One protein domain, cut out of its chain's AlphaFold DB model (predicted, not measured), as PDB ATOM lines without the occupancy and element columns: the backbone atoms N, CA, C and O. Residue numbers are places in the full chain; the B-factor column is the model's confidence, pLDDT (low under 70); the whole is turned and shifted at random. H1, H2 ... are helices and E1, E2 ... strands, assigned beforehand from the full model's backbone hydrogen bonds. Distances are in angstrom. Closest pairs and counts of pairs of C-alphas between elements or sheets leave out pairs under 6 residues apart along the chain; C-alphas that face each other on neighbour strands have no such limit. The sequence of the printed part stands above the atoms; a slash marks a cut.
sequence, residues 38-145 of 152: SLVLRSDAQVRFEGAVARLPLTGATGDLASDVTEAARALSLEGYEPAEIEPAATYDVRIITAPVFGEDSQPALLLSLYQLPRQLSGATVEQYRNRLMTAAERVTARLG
ATOM      1  N   SER A  38      33.549 -46.045  25.297       96.12
ATOM      2  CA  SER A  38      34.308 -46.258  26.525       96.12
ATOM      3  C   SER A  38      34.164 -45.091  27.498       96.12
ATOM      4  O   SER A  38      34.041 -43.933  27.089       96.12
ATOM      5  N   LEU A  39      34.185 -45.402  28.789       95.38
ATOM      6  CA  LEU A  39      34.255 -44.451  29.885       95.38
ATOM      7  C   LEU A  39      35.139 -45.011  30.976       95.38
ATOM      8  O   LEU A  39      34.831 -46.046  31.565       95.38
ATOM      9  N   VAL A  40      36.165 -44.235  31.285       92.88
ATOM     10  CA  VAL A  40      37.138 -44.563  32.310       92.88
ATOM     11  C   VAL A  40      36.964 -43.620  33.487       92.88
ATOM     12  O   VAL A  40      36.949 -42.391  33.324       92.88
ATOM     13  N   LEU A  41      36.875 -44.195  34.679       93.00
ATOM     14  CA  LEU A  41      36.882 -43.445  35.926       93.00
ATOM     15  C   LEU A  41      38.306 -43.083  36.334       93.00
ATOM     16  O   LEU A  41      39.271 -43.807  36.092       93.00
ATOM     17  N   ARG A  42      38.444 -41.922  36.962       90.50
ATOM     18  CA  ARG A  42      39.704 -41.485  37.544       90.50
ATOM     19  C   ARG A  42      39.981 -42.305  38.799       90.50
ATOM     20  O   ARG A  42      39.150 -42.344  39.698       90.50
ATOM     21  N   SER A  43      41.187 -42.853  38.902       87.62
ATOM     22  CA  SER A  43      41.699 -43.439  40.142       87.62
ATOM     23  C   SER A  43      42.957 -42.715  40.617       87.62
ATOM     24  O   SER A  43      43.691 -42.115  39.826       87.62
ATOM     25  N   ASP A  44      43.222 -42.770  41.921       86.69
ATOM     26  CA  ASP A  44      44.422 -42.160  42.499       86.69
ATOM     27  C   ASP A  44      45.703 -42.843  42.014       86.69
ATOM     28  O   ASP A  44      46.701 -42.168  41.761       86.69
ATOM     29  N   ALA A  45      45.660 -44.160  41.786       85.06
ATOM     30  CA  ALA A  45      46.761 -44.901  41.175       85.06
ATOM     31  C   ALA A  45      47.117 -44.341  39.790       85.06
ATOM     32  O   ALA A  45      48.288 -44.121  39.484       85.06
ATOM     33  N   GLN A  46      46.105 -44.025  38.979       83.31
ATOM     34  CA  GLN A  46      46.315 -43.487  37.640       83.31
ATOM     35  C   GLN A  46      46.923 -42.084  37.668       83.31
ATOM     36  O   GLN A  46      47.865 -41.797  36.937       83.31
ATOM     37  N   VAL A  47      46.447 -41.238  38.578       85.19
ATOM     38  CA  VAL A  47      46.986 -39.887  38.793       85.19
ATOM     39  C   VAL A  47      48.442 -39.948  39.240       85.19
ATOM     40  O   VAL A  47      49.271 -39.156  38.791       85.19
ATOM     41  N   ARG A  48      48.767 -40.907  40.113       85.75
ATOM     42  CA  ARG A  48      50.131 -41.137  40.586       85.75
ATOM     43  C   ARG A  48      51.038 -41.605  39.449       85.75
ATOM     44  O   ARG A  48      52.149 -41.089  39.328       85.75
ATOM     45  N   PHE A  49      50.546 -42.509  38.598       85.00
ATOM     46  CA  PHE A  49      51.247 -42.979  37.404       85.00
ATOM     47  C   PHE A  49      51.501 -41.853  36.394       85.00
ATOM     48  O   PHE A  49      52.647 -41.644  36.006       85.00
ATOM     49  N   GLU A  50      50.489 -41.059  36.036       83.81
ATOM     50  CA  GLU A  50      50.665 -39.867  35.190       83.81
ATOM     51  C   GLU A  50      51.682 -38.894  35.760       83.81
ATOM     52  O   GLU A  50      52.541 -38.404  35.031       83.81
ATOM     53  N   GLY A  51      51.598 -38.622  37.064       84.81
ATOM     54  CA  GLY A  51      52.551 -37.757  37.735       84.81
ATOM     55  C   GLY A  51      53.976 -38.304  37.646       84.81
ATOM     56  O   GLY A  51      54.900 -37.529  37.424       84.81
ATOM     57  N   ALA A  52      54.167 -39.616  37.810       84.50
ATOM     58  CA  ALA A  52      55.475 -40.259  37.688       84.50
ATOM     59  C   ALA A  52      56.017 -40.181  36.254       84.50
ATOM     60  O   ALA A  52      57.163 -39.778  36.058       84.50
ATOM     61  N   VAL A  53      55.180 -40.468  35.252       84.06
ATOM     62  CA  VAL A  53      55.550 -40.364  33.833       84.06
ATOM     63  C   VAL A  53      55.892 -38.923  33.452       84.06
ATOM     64  O   VAL A  53      56.896 -38.697  32.786       84.06
ATOM     65  N   ALA A  54      55.120 -37.935  33.909       84.38
ATOM     66  CA  ALA A  54      55.372 -36.521  33.620       84.38
ATOM     67  C   ALA A  54      56.692 -35.996  34.217       84.38
ATOM     68  O   ALA A  54      57.210 -34.980  33.757       84.38
ATOM     69  N   ARG A  55      57.240 -36.674  35.235       83.06
ATOM     70  CA  ARG A  55      58.545 -36.353  35.833       83.06
ATOM     71  C   ARG A  55      59.720 -37.031  35.125       83.06
ATOM     72  O   ARG A  55      60.859 -36.673  35.420       83.06
ATOM     73  N   LEU A  56      59.481 -37.986  34.220       80.31
ATOM     74  CA  LEU A  56      60.565 -38.610  33.466       80.31
ATOM     75  C   LEU A  56      61.183 -37.593  32.498       80.31
ATOM     76  O   LEU A  56      60.473 -37.036  31.655       80.31
ATOM     77  N   PRO A  57      62.503 -37.359  32.560       77.62
ATOM     78  CA  PRO A  57      63.167 -36.559  31.550       77.62
ATOM     79  C   PRO A  57      63.146 -37.303  30.208       77.62
ATOM     80  O   PRO A  57      63.313 -38.520  30.151       77.62
ATOM     81  N   LEU A  58      62.980 -36.557  29.108       71.12
ATOM     82  CA  LEU A  58      62.943 -37.112  27.743       71.12
ATOM     83  C   LEU A  58      64.227 -37.876  27.370       71.12
ATOM     84  O   LEU A  58      64.209 -38.718  26.477       71.12
ATOM     85  N   THR A  59      65.338 -37.586  28.053       65.75
ATOM     86  CA  THR A  59      66.609 -38.313  27.950       65.75
ATOM     87  C   THR A  59      67.260 -38.408  29.331       65.75
ATOM     88  O   THR A  59      67.122 -37.495  30.139       65.75
ATOM     89  N   GLY A  60      67.975 -39.505  29.607       62.41
ATOM     90  CA  GLY A  60      68.777 -39.637  30.829       62.41
ATOM     91  C   GLY A  60      67.973 -39.854  32.115       62.41
ATOM     92  O   GLY A  60      68.344 -39.315  33.155       62.41
ATOM     93  N   ALA A  61      66.882 -40.625  32.066       65.62
ATOM     94  CA  ALA A  61      66.182 -41.034  33.281       65.62
ATOM     95  C   ALA A  61      67.142 -41.792  34.217       65.62
ATOM     96  O   ALA A  61      67.787 -42.759  33.808       65.62
ATOM     97  N   THR A  62      67.251 -41.339  35.467       68.81
ATOM     98  CA  THR A  62      67.993 -42.056  36.510       68.81
ATOM     99  C   THR A  62      67.225 -43.316  36.923       68.81
ATOM    100  O   THR A  62      66.007 -43.393  36.748       68.81
ATOM    101  N   GLY A  63      67.929 -44.315  37.470       71.69
ATOM    102  CA  GLY A  63      67.321 -45.595  37.868       71.69
ATOM    103  C   GLY A  63      66.125 -45.438  38.817       71.69
ATOM    104  O   GLY A  63      65.126 -46.137  38.657       71.69
ATOM    105  N   ASP A  64      66.183 -44.460  39.721       74.00
ATOM    106  CA  ASP A  64      65.129 -44.194  40.708       74.00
ATOM    107  C   ASP A  64      63.825 -43.708  40.051       74.00
ATOM    108  O   ASP A  64      62.747 -44.216  40.349       74.00
ATOM    109  N   LEU A  65      63.910 -42.800  39.070       72.31
ATOM    110  CA  LEU A  65      62.739 -42.295  38.335       72.31
ATOM    111  C   LEU A  65      62.071 -43.387  37.483       72.31
ATOM    112  O   LEU A  65      60.846 -43.414  37.346       72.31
ATOM    113  N   ALA A  66      62.863 -44.299  36.914       75.50
ATOM    114  CA  ALA A  66      62.334 -45.450  36.183       75.50
ATOM    115  C   ALA A  66      61.655 -46.468  37.125       75.50
ATOM    116  O   ALA A  66      60.634 -47.067  36.763       75.50
ATOM    117  N   SER A  67      62.182 -46.635  38.344       80.31
ATOM    118  CA  SER A  67      61.573 -47.469  39.385       80.31
ATOM    119  C   SER A  67      60.224 -46.910  39.843       80.31
ATOM    120  O   SER A  67      59.247 -47.656  39.870       80.31
ATOM    121  N   ASP A  68      60.132 -45.600  40.088       81.75
ATOM    122  CA  ASP A  68      58.886 -44.923  40.483       81.75
ATOM    123  C   ASP A  68      57.752 -45.141  39.469       81.75
ATOM    124  O   ASP A  68      56.606 -45.406  39.840       81.75
ATOM    125  N   VAL A  69      58.057 -45.048  38.171       80.75
ATOM    126  CA  VAL A  69      57.074 -45.303  37.104       80.75
ATOM    127  C   VAL A  69      56.658 -46.769  37.074       80.75
ATOM    128  O   VAL A  69      55.475 -47.063  36.902       80.75
ATOM    129  N   THR A  70      57.603 -47.687  37.277       80.25
ATOM    130  CA  THR A  70      57.323 -49.129  37.319       80.25
ATOM    131  C   THR A  70      56.438 -49.490  38.513       80.25
ATOM    132  O   THR A  70      55.488 -50.260  38.369       80.25
ATOM    133  N   GLU A  71      56.703 -48.916  39.685       83.12
ATOM    134  CA  GLU A  71      55.889 -49.122  40.884       83.12
ATOM    135  C   GLU A  71      54.490 -48.521  40.716       83.12
ATOM    136  O   GLU A  71      53.490 -49.195  40.973       83.12
ATOM    137  N   ALA A  72      54.395 -47.293  40.201       82.19
ATOM    138  CA  ALA A  72      53.107 -46.666  39.929       82.19
ATOM    139  C   ALA A  72      52.294 -47.433  38.869       82.19
ATOM    140  O   ALA A  72      51.074 -47.520  38.992       82.19
ATOM    141  N   ALA A  73      52.952 -48.032  37.869       79.69
ATOM    142  CA  ALA A  73      52.301 -48.888  36.878       79.69
ATOM    143  C   ALA A  73      51.712 -50.160  37.504       79.69
ATOM    144  O   ALA A  73      50.607 -50.555  37.146       79.69
ATOM    145  N   ARG A  74      52.411 -50.781  38.467       80.19
ATOM    146  CA  ARG A  74      51.920 -51.977  39.182       80.19
ATOM    147  C   ARG A  74      50.695 -51.701  40.049       80.19
ATOM    148  O   ARG A  74      49.929 -52.617  40.315       80.19
ATOM    149  N   ALA A  75      50.515 -50.460  40.494       81.31
ATOM    150  CA  ALA A  75      49.351 -50.051  41.274       81.31
ATOM    151  C   ALA A  75      48.097 -49.804  40.412       81.31
ATOM    152  O   ALA A  75      47.021 -49.554  40.959       81.31
ATOM    153  N   LEU A  76      48.214 -49.830  39.078       79.88
ATOM    154  CA  LEU A  76      47.065 -49.696  38.192       79.88
ATOM    155  C   LEU A  76      46.191 -50.950  38.288       79.88
ATOM    156  O   LEU A  76      46.640 -52.053  38.001       79.88
ATOM    157  N   SER A  77      44.925 -50.755  38.646       79.69
ATOM    158  CA  SER A  77      43.904 -51.801  38.624       79.69
ATOM    159  C   SER A  77      42.887 -51.524  37.519       79.69
ATOM    160  O   SER A  77      42.544 -50.369  37.250       79.69
ATOM    161  N   LEU A  78      42.401 -52.597  36.890       76.25
ATOM    162  CA  LEU A  78      41.261 -52.558  35.968       76.25
ATOM    163  C   LEU A  78      39.917 -52.681  36.699       76.25
ATOM    164  O   LEU A  78      38.861 -52.506  36.088       76.25
ATOM    165  N   GLU A  79      39.934 -52.975  37.997       76.94
ATOM    166  CA  GLU A  79      38.725 -53.078  38.803       76.94
ATOM    167  C   GLU A  79      38.047 -51.709  38.934       76.94
ATOM    168  O   GLU A  79      38.685 -50.707  39.255       76.94
ATOM    169  N   GLY A  80      36.754 -51.646  38.603       76.00
ATOM    170  CA  GLY A  80      35.988 -50.393  38.586       76.00
ATOM    171  C   GLY A  80      36.465 -49.354  37.560       76.00
ATOM    172  O   GLY A  80      35.881 -48.277  37.475       76.00
ATOM    173  N   TYR A  81      37.492 -49.668  36.761       79.06
ATOM    174  CA  TYR A  81      38.102 -48.752  35.797       79.06
ATOM    175  C   TYR A  81      37.108 -48.309  34.721       79.06
ATOM    176  O   TYR A  81      37.040 -47.133  34.377       79.06
ATOM    177  N   GLU A  82      36.313 -49.259  34.235       86.31
ATOM    178  CA  GLU A  82      35.322 -49.087  33.178       86.31
ATOM    179  C   GLU A  82      33.989 -49.689  33.657       86.31
ATOM    180  O   GLU A  82      33.774 -50.898  33.476       86.31
ATOM    181  N   PRO A  83      33.115 -48.903  34.311       89.62
ATOM    182  CA  PRO A  83      31.886 -49.418  34.906       89.62
ATOM    183  C   PRO A  83      30.936 -49.963  33.833       89.62
ATOM    184  O   PRO A  83      30.877 -49.451  32.708       89.62
ATOM    185  N   ALA A  84      30.208 -51.026  34.186       88.25
ATOM    186  CA  ALA A  84      29.241 -51.653  33.288       88.25
ATOM    187  C   ALA A  84      28.021 -50.759  33.046       88.25
ATOM    188  O   ALA A  84      27.607 -50.576  31.902       88.25
ATOM    189  N   GLU A  85      27.524 -50.152  34.119       90.31
ATOM    190  CA  GLU A  85      26.350 -49.286  34.137       90.31
ATOM    191  C   GLU A  85      26.702 -47.945  34.787       90.31
ATOM    192  O   GLU A  85      27.720 -47.814  35.474       90.31
ATOM    193  N   ILE A  86      25.892 -46.925  34.506       93.25
ATOM    194  CA  ILE A  86      26.041 -45.588  35.076       93.25
ATOM    195  C   ILE A  86      24.743 -45.242  35.790       93.25
ATOM    196  O   ILE A  86      23.797 -44.754  35.180       93.25
ATOM    197  N   GLU A  87      24.725 -45.433  37.103       95.31
ATOM    198  CA  GLU A  87      23.583 -45.054  37.929       95.31
ATOM    199  C   GLU A  87      23.316 -43.546  37.859       95.31
ATOM    200  O   GLU A  87      24.186 -42.762  38.258       95.31
ATOM    201  N   PRO A  88      22.115 -43.108  37.426       93.31
ATOM    202  CA  PRO A  88      21.841 -41.694  37.164       93.31
ATOM    203  C   PRO A  88      22.063 -40.774  38.368       93.31
ATOM    204  O   PRO A  88      22.488 -39.627  38.205       93.31
ATOM    205  N   ALA A  89      21.780 -41.281  39.572       95.56
ATOM    206  CA  ALA A  89      21.892 -40.550  40.831       95.56
ATOM    207  C   ALA A  89      23.270 -40.682  41.508       95.56
ATOM    208  O   ALA A  89      23.551 -39.941  42.448       95.56
ATOM    209  N   ALA A  90      24.123 -41.604  41.052       96.62
ATOM    210  CA  ALA A  90      25.463 -41.772  41.599       96.62
ATOM    211  C   ALA A  90      26.408 -40.671  41.100       96.62
ATOM    212  O   ALA A  90      26.136 -39.980  40.115       96.62
ATOM    213  N   THR A  91      27.526 -40.502  41.801       96.88
ATOM    214  CA  THR A  91      28.527 -39.477  41.507       96.88
ATOM    215  C   THR A  91      29.817 -40.108  41.000       96.88
ATOM    216  O   THR A  91      30.312 -41.071  41.578       96.88
ATOM    217  N   TYR A  92      30.375 -39.539  39.933       95.44
ATOM    218  CA  TYR A  92      31.523 -40.076  39.217       95.44
ATOM    219  C   TYR A  92      32.593 -39.012  38.994       95.44
ATOM    220  O   TYR A  92      32.320 -37.895  38.547       95.44
ATOM    221  N   ASP A  93      33.843 -39.402  39.216       94.62
ATOM    222  CA  ASP A  93      35.006 -38.666  38.740       94.62
ATOM    223  C   ASP A  93      35.466 -39.273  37.418       94.62
ATOM    224  O   ASP A  93      36.309 -40.167  37.375       94.62
ATOM    225  N   VAL A  94      34.875 -38.801  36.324       95.25
ATOM    226  CA  VAL A  94      35.194 -39.303  34.986       95.25
ATOM    227  C   VAL A  94      36.535 -38.746  34.530       95.25
ATOM    228  O   VAL A  94      36.773 -37.539  34.554       95.25
ATOM    229  N   ARG A  95      37.413 -39.634  34.074       92.75
ATOM    230  CA  ARG A  95      38.698 -39.256  33.491       92.75
ATOM    231  C   ARG A  95      38.557 -38.944  32.007       92.75
ATOM    232  O   ARG A  95      39.055 -37.921  31.540       92.75
ATOM    233  N   ILE A  96      37.947 -39.870  31.276       94.94
ATOM    234  CA  ILE A  96      37.824 -39.810  29.824       94.94
ATOM    235  C   ILE A  96      36.566 -40.553  29.379       94.94
ATOM    236  O   ILE A  96      36.248 -41.622  29.902       94.94
ATOM    237  N   ILE A  97      35.880 -39.992  28.388       97.38
ATOM    238  CA  ILE A  97      34.833 -40.674  27.619       97.38
ATOM    239  C   ILE A  97      35.314 -40.729  26.176       97.38
ATOM    240  O   ILE A  97      35.756 -39.705  25.658       97.38
ATOM    241  N   THR A  98      35.253 -41.893  25.537       97.69
ATOM    242  CA  THR A  98      35.730 -42.094  24.163       97.69
ATOM    243  C   THR A  98      34.660 -42.746  23.300       97.69
ATOM    244  O   THR A  98      34.059 -43.739  23.705       97.69
ATOM    245  N   ALA A  99      34.466 -42.221  22.094       97.69
ATOM    246  CA  ALA A  99      33.601 -42.793  21.071       97.69
ATOM    247  C   ALA A  99      34.408 -43.078  19.791       97.69
ATOM    248  O   ALA A  99      35.210 -42.233  19.375       97.69
ATOM    249  N   PRO A 100      34.225 -44.250  19.161       97.62
ATOM    250  CA  PRO A 100      34.825 -44.556  17.874       97.62
ATOM    251  C   PRO A 100      34.138 -43.779  16.749       97.62
ATOM    252  O   PRO A 100      32.931 -43.551  16.766       97.62
ATOM    253  N   VAL A 101      34.922 -43.421  15.743       97.88
ATOM    254  CA  VAL A 101      34.445 -42.977  14.435       97.88
ATOM    255  C   VAL A 101      34.811 -44.067  13.446       97.88
ATOM    256  O   VAL A 101      35.978 -44.464  13.379       97.88
ATOM    257  N   PHE A 102      33.836 -44.541  12.683       96.81
ATOM    258  CA  PHE A 102      34.031 -45.666  11.776       96.81
ATOM    259  C   PHE A 102      34.368 -45.204  10.357       96.81
ATOM    260  O   PHE A 102      33.927 -44.139   9.917       96.81
ATOM    261  N   GLY A 103      35.180 -45.999   9.664       95.75
ATOM    262  CA  GLY A 103      35.457 -45.867   8.236       95.75
ATOM    263  C   GLY A 103      34.456 -46.638   7.372       95.75
ATOM    264  O   GLY A 103      33.494 -47.230   7.872       95.75
ATOM    265  N   GLU A 104      34.677 -46.619   6.056       95.06
ATOM    266  CA  GLU A 104      33.847 -47.323   5.058       95.06
ATOM    267  C   GLU A 104      33.821 -48.847   5.279       95.06
ATOM    268  O   GLU A 104      32.829 -49.513   4.991       95.06
ATOM    269  N   ASP A 105      34.888 -49.399   5.855       91.81
ATOM    270  CA  ASP A 105      35.053 -50.815   6.197       91.81
ATOM    271  C   ASP A 105      34.394 -51.215   7.531       91.81
ATOM    272  O   ASP A 105      34.548 -52.345   7.998       91.81
ATOM    273  N   SER A 106      33.655 -50.294   8.157       91.25
ATOM    274  CA  SER A 106      33.071 -50.454   9.496       91.25
ATOM    275  C   SER A 106      34.094 -50.723  10.607       91.25
ATOM    276  O   SER A 106      33.729 -51.188  11.691       91.25
ATOM    277  N   GLN A 107      35.371 -50.401  10.374       92.94
ATOM    278  CA  GLN A 107      36.405 -50.417  11.404       92.94
ATOM    279  C   GLN A 107      36.598 -49.018  11.997       92.94
ATOM    280  O   GLN A 107      36.411 -48.013  11.305       92.94
ATOM    281  N   PRO A 108      36.964 -48.903  13.289       94.00
ATOM    282  CA  PRO A 108      37.319 -47.615  13.870       94.00
ATOM    283  C   PRO A 108      38.504 -46.984  13.126       94.00
ATOM    284  O   PRO A 108      39.617 -47.504  13.170       94.00
ATOM    285  N   ALA A 109      38.267 -45.839  12.488       95.00
ATOM    286  CA  ALA A 109      39.278 -45.049  11.789       95.00
ATOM    287  C   ALA A 109      39.832 -43.917  12.672       95.00
ATOM    288  O   ALA A 109      41.000 -43.552  12.555       95.00
ATOM    289  N   LEU A 110      39.005 -43.369  13.573       95.62
ATOM    290  CA  LEU A 110      39.394 -42.349  14.552       95.62
ATOM    291  C   LEU A 110      38.733 -42.624  15.910       95.62
ATOM    292  O   LEU A 110      37.755 -43.366  16.012       95.62
ATOM    293  N   LEU A 111      39.247 -41.976  16.953       96.62
ATOM    294  CA  LEU A 111      38.624 -41.912  18.273       96.62
ATOM    295  C   LEU A 111      38.377 -40.445  18.628       96.62
ATOM    296  O   LEU A 111      39.281 -39.618  18.501       96.62
ATOM    297  N   LEU A 112      37.168 -40.125  19.089       98.00
ATOM    298  CA  LEU A 112      36.865 -38.840  19.714       98.00
ATOM    299  C   LEU A 112      36.813 -39.028  21.222       98.00
ATOM    300  O   LEU A 112      36.098 -39.903  21.709       98.00
ATOM    301  N   SER A 113      37.529 -38.182  21.957       97.56
ATOM    302  CA  SER A 113      37.641 -38.297  23.409       97.56
ATOM    303  C   SER A 113      37.370 -36.970  24.107       97.56
ATOM    304  O   SER A 113      37.837 -35.917  23.674       97.56
ATOM    305  N   LEU A 114      36.640 -37.035  25.219       97.75
ATOM    306  CA  LEU A 114      36.454 -35.927  26.153       97.75
ATOM    307  C   LEU A 114      37.414 -36.092  27.329       97.75
ATOM    308  O   LEU A 114      37.411 -37.137  27.973       97.75
ATOM    309  N   TYR A 115      38.186 -35.049  27.626       94.00
ATOM    310  CA  TYR A 115      39.096 -34.962  28.771       94.00
ATOM    311  C   TYR A 115      38.750 -33.748  29.635       94.00
ATOM    312  O   TYR A 115      38.001 -32.873  29.206       94.00
ATOM    313  N   GLN A 116      39.334 -33.683  30.838       92.06
ATOM    314  CA  GLN A 116      39.191 -32.550  31.766       92.06
ATOM    315  C   GLN A 116      37.725 -32.209  32.083       92.06
ATOM    316  O   GLN A 116      37.344 -31.046  32.213       92.06
ATOM    317  N   LEU A 117      36.899 -33.248  32.214       95.00
ATOM    318  CA  LEU A 117      35.521 -33.112  32.661       95.00
ATOM    319  C   LEU A 117      35.480 -32.597  34.114       95.00
ATOM    320  O   LEU A 117      36.417 -32.854  34.881       95.00
ATOM    321  N   PRO A 118      34.408 -31.888  34.516       96.06
ATOM    322  CA  PRO A 118      34.229 -31.500  35.910       96.06
ATOM    323  C   PRO A 118      34.283 -32.713  36.846       96.06
ATOM    324  O   PRO A 118      33.967 -33.837  36.457       96.06
ATOM    325  N   ARG A 119      34.686 -32.479  38.095       94.00
ATOM    326  CA  ARG A 119      34.683 -33.505  39.145       94.00
ATOM    327  C   ARG A 119      33.277 -33.709  39.691       94.00
ATOM    328  O   ARG A 119      32.456 -32.797  39.612       94.00
ATOM    329  N   GLN A 120      33.045 -34.877  40.282       95.75
ATOM    330  CA  GLN A 120      31.808 -35.214  40.984       95.75
ATOM    331  C   GLN A 120      30.558 -35.030  40.104       95.75
ATOM    332  O   GLN A 120      29.567 -34.420  40.504       95.75
ATOM    333  N   LEU A 121      30.604 -35.554  38.876       97.56
ATOM    334  CA  LEU A 121      29.465 -35.525  37.959       97.56
ATOM    335  C   LEU A 121      28.394 -36.512  38.412       97.56
ATOM    336  O   LEU A 121      28.711 -37.652  38.738       97.56
ATOM    337  N   SER A 122      27.122 -36.122  38.349       98.06
ATOM    338  CA  SER A 122      26.036 -37.100  38.440       98.06
ATOM    339  C   SER A 122      26.049 -38.035  37.229       98.06
ATOM    340  O   SER A 122      26.411 -37.606  36.129       98.06
ATOM    341  N   GLY A 123      25.599 -39.279  37.397       97.75
ATOM    342  CA  GLY A 123      25.457 -40.234  36.295       97.75
ATOM    343  C   GLY A 123      24.645 -39.669  35.128       97.75
ATOM    344  O   GLY A 123      25.087 -39.728  33.985       97.75
ATOM    345  N   ALA A 124      23.546 -38.967  35.419       98.06
ATOM    346  CA  ALA A 124      22.750 -38.277  34.399       98.06
ATOM    347  C   ALA A 124      23.563 -37.240  33.592       98.06
ATOM    348  O   ALA A 124      23.365 -37.072  32.389       98.06
ATOM    349  N   THR A 125      24.503 -36.536  34.231       98.19
ATOM    350  CA  THR A 125      25.372 -35.573  33.536       98.19
ATOM    351  C   THR A 125      26.436 -36.288  32.703       98.19
ATOM    352  O   THR A 125      26.761 -35.855  31.595       98.19
ATOM    353  N   VAL A 126      26.961 -37.409  33.200       97.88
ATOM    354  CA  VAL A 126      27.874 -38.272  32.442       97.88
ATOM    355  C   VAL A 126      27.201 -38.785  31.165       97.88
ATOM    356  O   VAL A 126      27.790 -38.693  30.085       97.88
ATOM    357  N   GLU A 127      25.948 -39.233  31.253       97.12
ATOM    358  CA  GLU A 127      25.156 -39.653  30.093       97.12
ATOM    359  C   GLU A 127      24.962 -38.522  29.078       97.12
ATOM    360  O   GLU A 127      25.088 -38.747  27.873       97.12
ATOM    361  N   GLN A 128      24.730 -37.286  29.532       97.94
ATOM    362  CA  GLN A 128      24.637 -36.131  28.633       97.94
ATOM    363  C   GLN A 128      25.940 -35.897  27.855       97.94
ATOM    364  O   GLN A 128      25.897 -35.671  26.641       97.94
ATOM    365  N   TYR A 129      27.102 -35.977  28.514       98.31
ATOM    366  CA  TYR A 129      28.397 -35.877  27.831       98.31
ATOM    367  C   TYR A 129      28.604 -37.021  26.840       98.31
ATOM    368  O   TYR A 129      28.982 -36.769  25.691       98.31
ATOM    369  N   ARG A 130      28.303 -38.257  27.254       97.50
ATOM    370  CA  ARG A 130      28.361 -39.444  26.393       97.50
ATOM    371  C   ARG A 130      27.490 -39.267  25.154       97.50
ATOM    372  O   ARG A 130      27.971 -39.484  24.047       97.50
ATOM    373  N   ASN A 131      26.244 -38.826  25.308       97.81
ATOM    374  CA  ASN A 131      25.309 -38.664  24.192       97.81
ATOM    375  C   ASN A 131      25.797 -37.605  23.200       97.81
ATOM    376  O   ASN A 131      25.806 -37.848  21.996       97.81
ATOM    377  N   ARG A 132      26.288 -36.463  23.695       98.44
ATOM    378  CA  ARG A 132      26.866 -35.416  22.837       98.44
ATOM    379  C   ARG A 132      28.090 -35.912  22.068       98.44
ATOM    380  O   ARG A 132      28.230 -35.587  20.891       98.44
ATOM    381  N   LEU A 133      28.957 -36.686  22.722       98.50
ATOM    382  CA  LEU A 133      30.134 -37.274  22.087       98.50
ATOM    383  C   LEU A 133      29.743 -38.288  21.006       98.50
ATOM    384  O   LEU A 133      30.278 -38.221  19.904       98.50
ATOM    385  N   MET A 134      28.785 -39.172  21.295       97.94
ATOM    386  CA  MET A 134      28.282 -40.152  20.328       97.94
ATOM    387  C   MET A 134      27.673 -39.467  19.103       97.94
ATOM    388  O   MET A 134      28.066 -39.773  17.984       97.94
ATOM    389  N   THR A 135      26.825 -38.450  19.295       98.31
ATOM    390  CA  THR A 135      26.282 -37.660  18.177       98.31
ATOM    391  C   THR A 135      27.383 -36.987  17.351       98.31
ATOM    392  O   THR A 135      27.272 -36.882  16.129       98.31
ATOM    393  N   ALA A 136      28.460 -36.510  17.983       98.50
ATOM    394  CA  ALA A 136      29.600 -35.963  17.252       98.50
ATOM    395  C   ALA A 136      30.322 -37.052  16.442       98.50
ATOM    396  O   ALA A 136      30.608 -36.840  15.264       98.50
ATOM    397  N   ALA A 137      30.565 -38.220  17.037       98.19
ATOM    398  CA  ALA A 137      31.225 -39.342  16.378       98.19
ATOM    399  C   ALA A 137      30.416 -39.887  15.190       98.19
ATOM    400  O   ALA A 137      30.984 -40.141  14.129       98.19
ATOM    401  N   GLU A 138      29.092 -39.975  15.320       97.31
ATOM    402  CA  GLU A 138      28.170 -40.340  14.236       97.31
ATOM    403  C   GLU A 138      28.256 -39.354  13.064       97.31
ATOM    404  O   GLU A 138      28.365 -39.759  11.907       97.31
ATOM    405  N   ARG A 139      28.279 -38.045  13.347       98.25
ATOM    406  CA  ARG A 139      28.413 -37.011  12.306       98.25
ATOM    407  C   ARG A 139      29.747 -37.097  11.574       98.25
ATOM    408  O   ARG A 139      29.778 -36.927  10.356       98.25
ATOM    409  N   VAL A 140      30.840 -37.342  12.296       98.19
ATOM    410  CA  VAL A 140      32.158 -37.525  11.671       98.19
ATOM    411  C   VAL A 140      32.179 -38.816  10.853       98.19
ATOM    412  O   VAL A 140      32.634 -38.781   9.715       98.19
ATOM    413  N   THR A 141      31.613 -39.910  11.370       98.06
ATOM    414  CA  THR A 141      31.492 -41.196  10.658       98.06
ATOM    415  C   THR A 141      30.777 -40.998   9.323       98.06
ATOM    416  O   THR A 141      31.333 -41.313   8.273       98.06
ATOM    417  N   ALA A 142      29.610 -40.346   9.333       97.44
ATOM    418  CA  ALA A 142      28.870 -40.029   8.113       97.44
ATOM    419  C   ALA A 142      29.678 -39.144   7.145       97.44
ATOM    420  O   ALA A 142      29.618 -39.326   5.931       97.44
ATOM    421  N   ARG A 143      30.466 -38.191   7.663       97.56
ATOM    422  CA  ARG A 143      31.290 -37.305   6.827       97.56
ATOM    423  C   ARG A 143      32.455 -38.030   6.155       97.56
ATOM    424  O   ARG A 143      32.859 -37.601   5.075       97.56
ATOM    425  N   LEU A 144      32.966 -39.089   6.782       96.19
ATOM    426  CA  LEU A 144      33.988 -39.978   6.232       96.19
ATOM    427  C   LEU A 144      33.418 -41.027   5.264       96.19
ATOM    428  O   LEU A 144      34.194 -41.806   4.729       96.19
ATOM    429  N   GLY A 145      32.096 -41.071   5.054       96.38
ATOM    430  CA  GLY A 145      31.449 -42.148   4.296       96.38
ATOM    431  C   GLY A 145      31.407 -43.483   5.049       96.38
ATOM    432  O   GLY A 145      31.129 -44.514   4.447       96.38
TER     433      GLY A 145
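Overview. This is residues 38 to 145 of the 152 residues of an uncharacterized protein of Rhodococcus sp. ZPP (UniProt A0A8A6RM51). A three-stranded antiparallel sheet with the long helix H3 over one face makes the larger lobe, and a helical hairpin, H1 and H2, makes a second lobe set off from it. The chain passes from E1 into the hairpin and comes back to the sheet through a long stretch with no named element, residues 75 to 93; at the far end of the hairpin, residues 58 to 64 stick out. The printed part has 108 residues with three named helices and three named strands, in the order E1 H1 H2 E2 E3 H3, and the sheet runs E1 E2 E3. The class is mixed, helices and strands; the whole is loose, with a radius of gyration of the C-alphas of 17.3 A and spans of 49 by 37 by 21 A.

Arrangement. In the sheet, E2, residues 94 to 102, is the inner strand between the edge strands E1, residues 38 to 41, and E3, residues 108 to 114. E1 and E2 are antiparallel at 170 degrees, with N 38 and O 98 within hydrogen-bond range at 2.8 A. E2 and E3 form an antiparallel hairpin at 154 degrees, with N 99 and O 112 within hydrogen-bond range at 2.9 A. H3, residues 123 to 143, is on one face of the sheet, giving two layers, a helix layer over a strand layer. Its height over the sheet is 8.9 A, and it lies over E2 and E3, slantwise to the strands at 34 degrees to E3 on the local plane. The closest C-alphas of E2 and H3 are those of Val 101 and Thr 141, 5.1 A apart. H1, residues 44 to 54, and H2, residues 63 to 74, touch and form a helical hairpin, opposite ways at a shallow tilt of 30 degrees; their closest C-alphas, of Phe 49 and Ala 72, are 4.8 A apart. Neither is on the sheet, and both are apart from H3. In H1, H2 and H3 every O i to N i+4 pair is within hydrogen-bond range.

Along the chain. E1 begins with C-alpha 38 at (34.308, -46.258, 26.525) and is 10.1 A long. H1 measures 15.2 A and H2 16.7 A, from C-alpha 63 at (67.321, -45.595, 37.868). E2 measures 24.1 A and E3 17.0 A. H3 measures 30.2 A and ends with C-alpha 143 at (31.290, -37.305, 6.827).

Size, cuts and confidence. The two C-alphas farthest apart, of Asp 64 and Gly 145, are 49.6 A apart. The printed part has no cut. The link from H2 to E2 is long, with 19 residues; within it residues 91 to 92 pair antiparallel with residues 121 to 122. The mean pLDDT of the printed part is 89.7, and residues 59 to 62 are under 70.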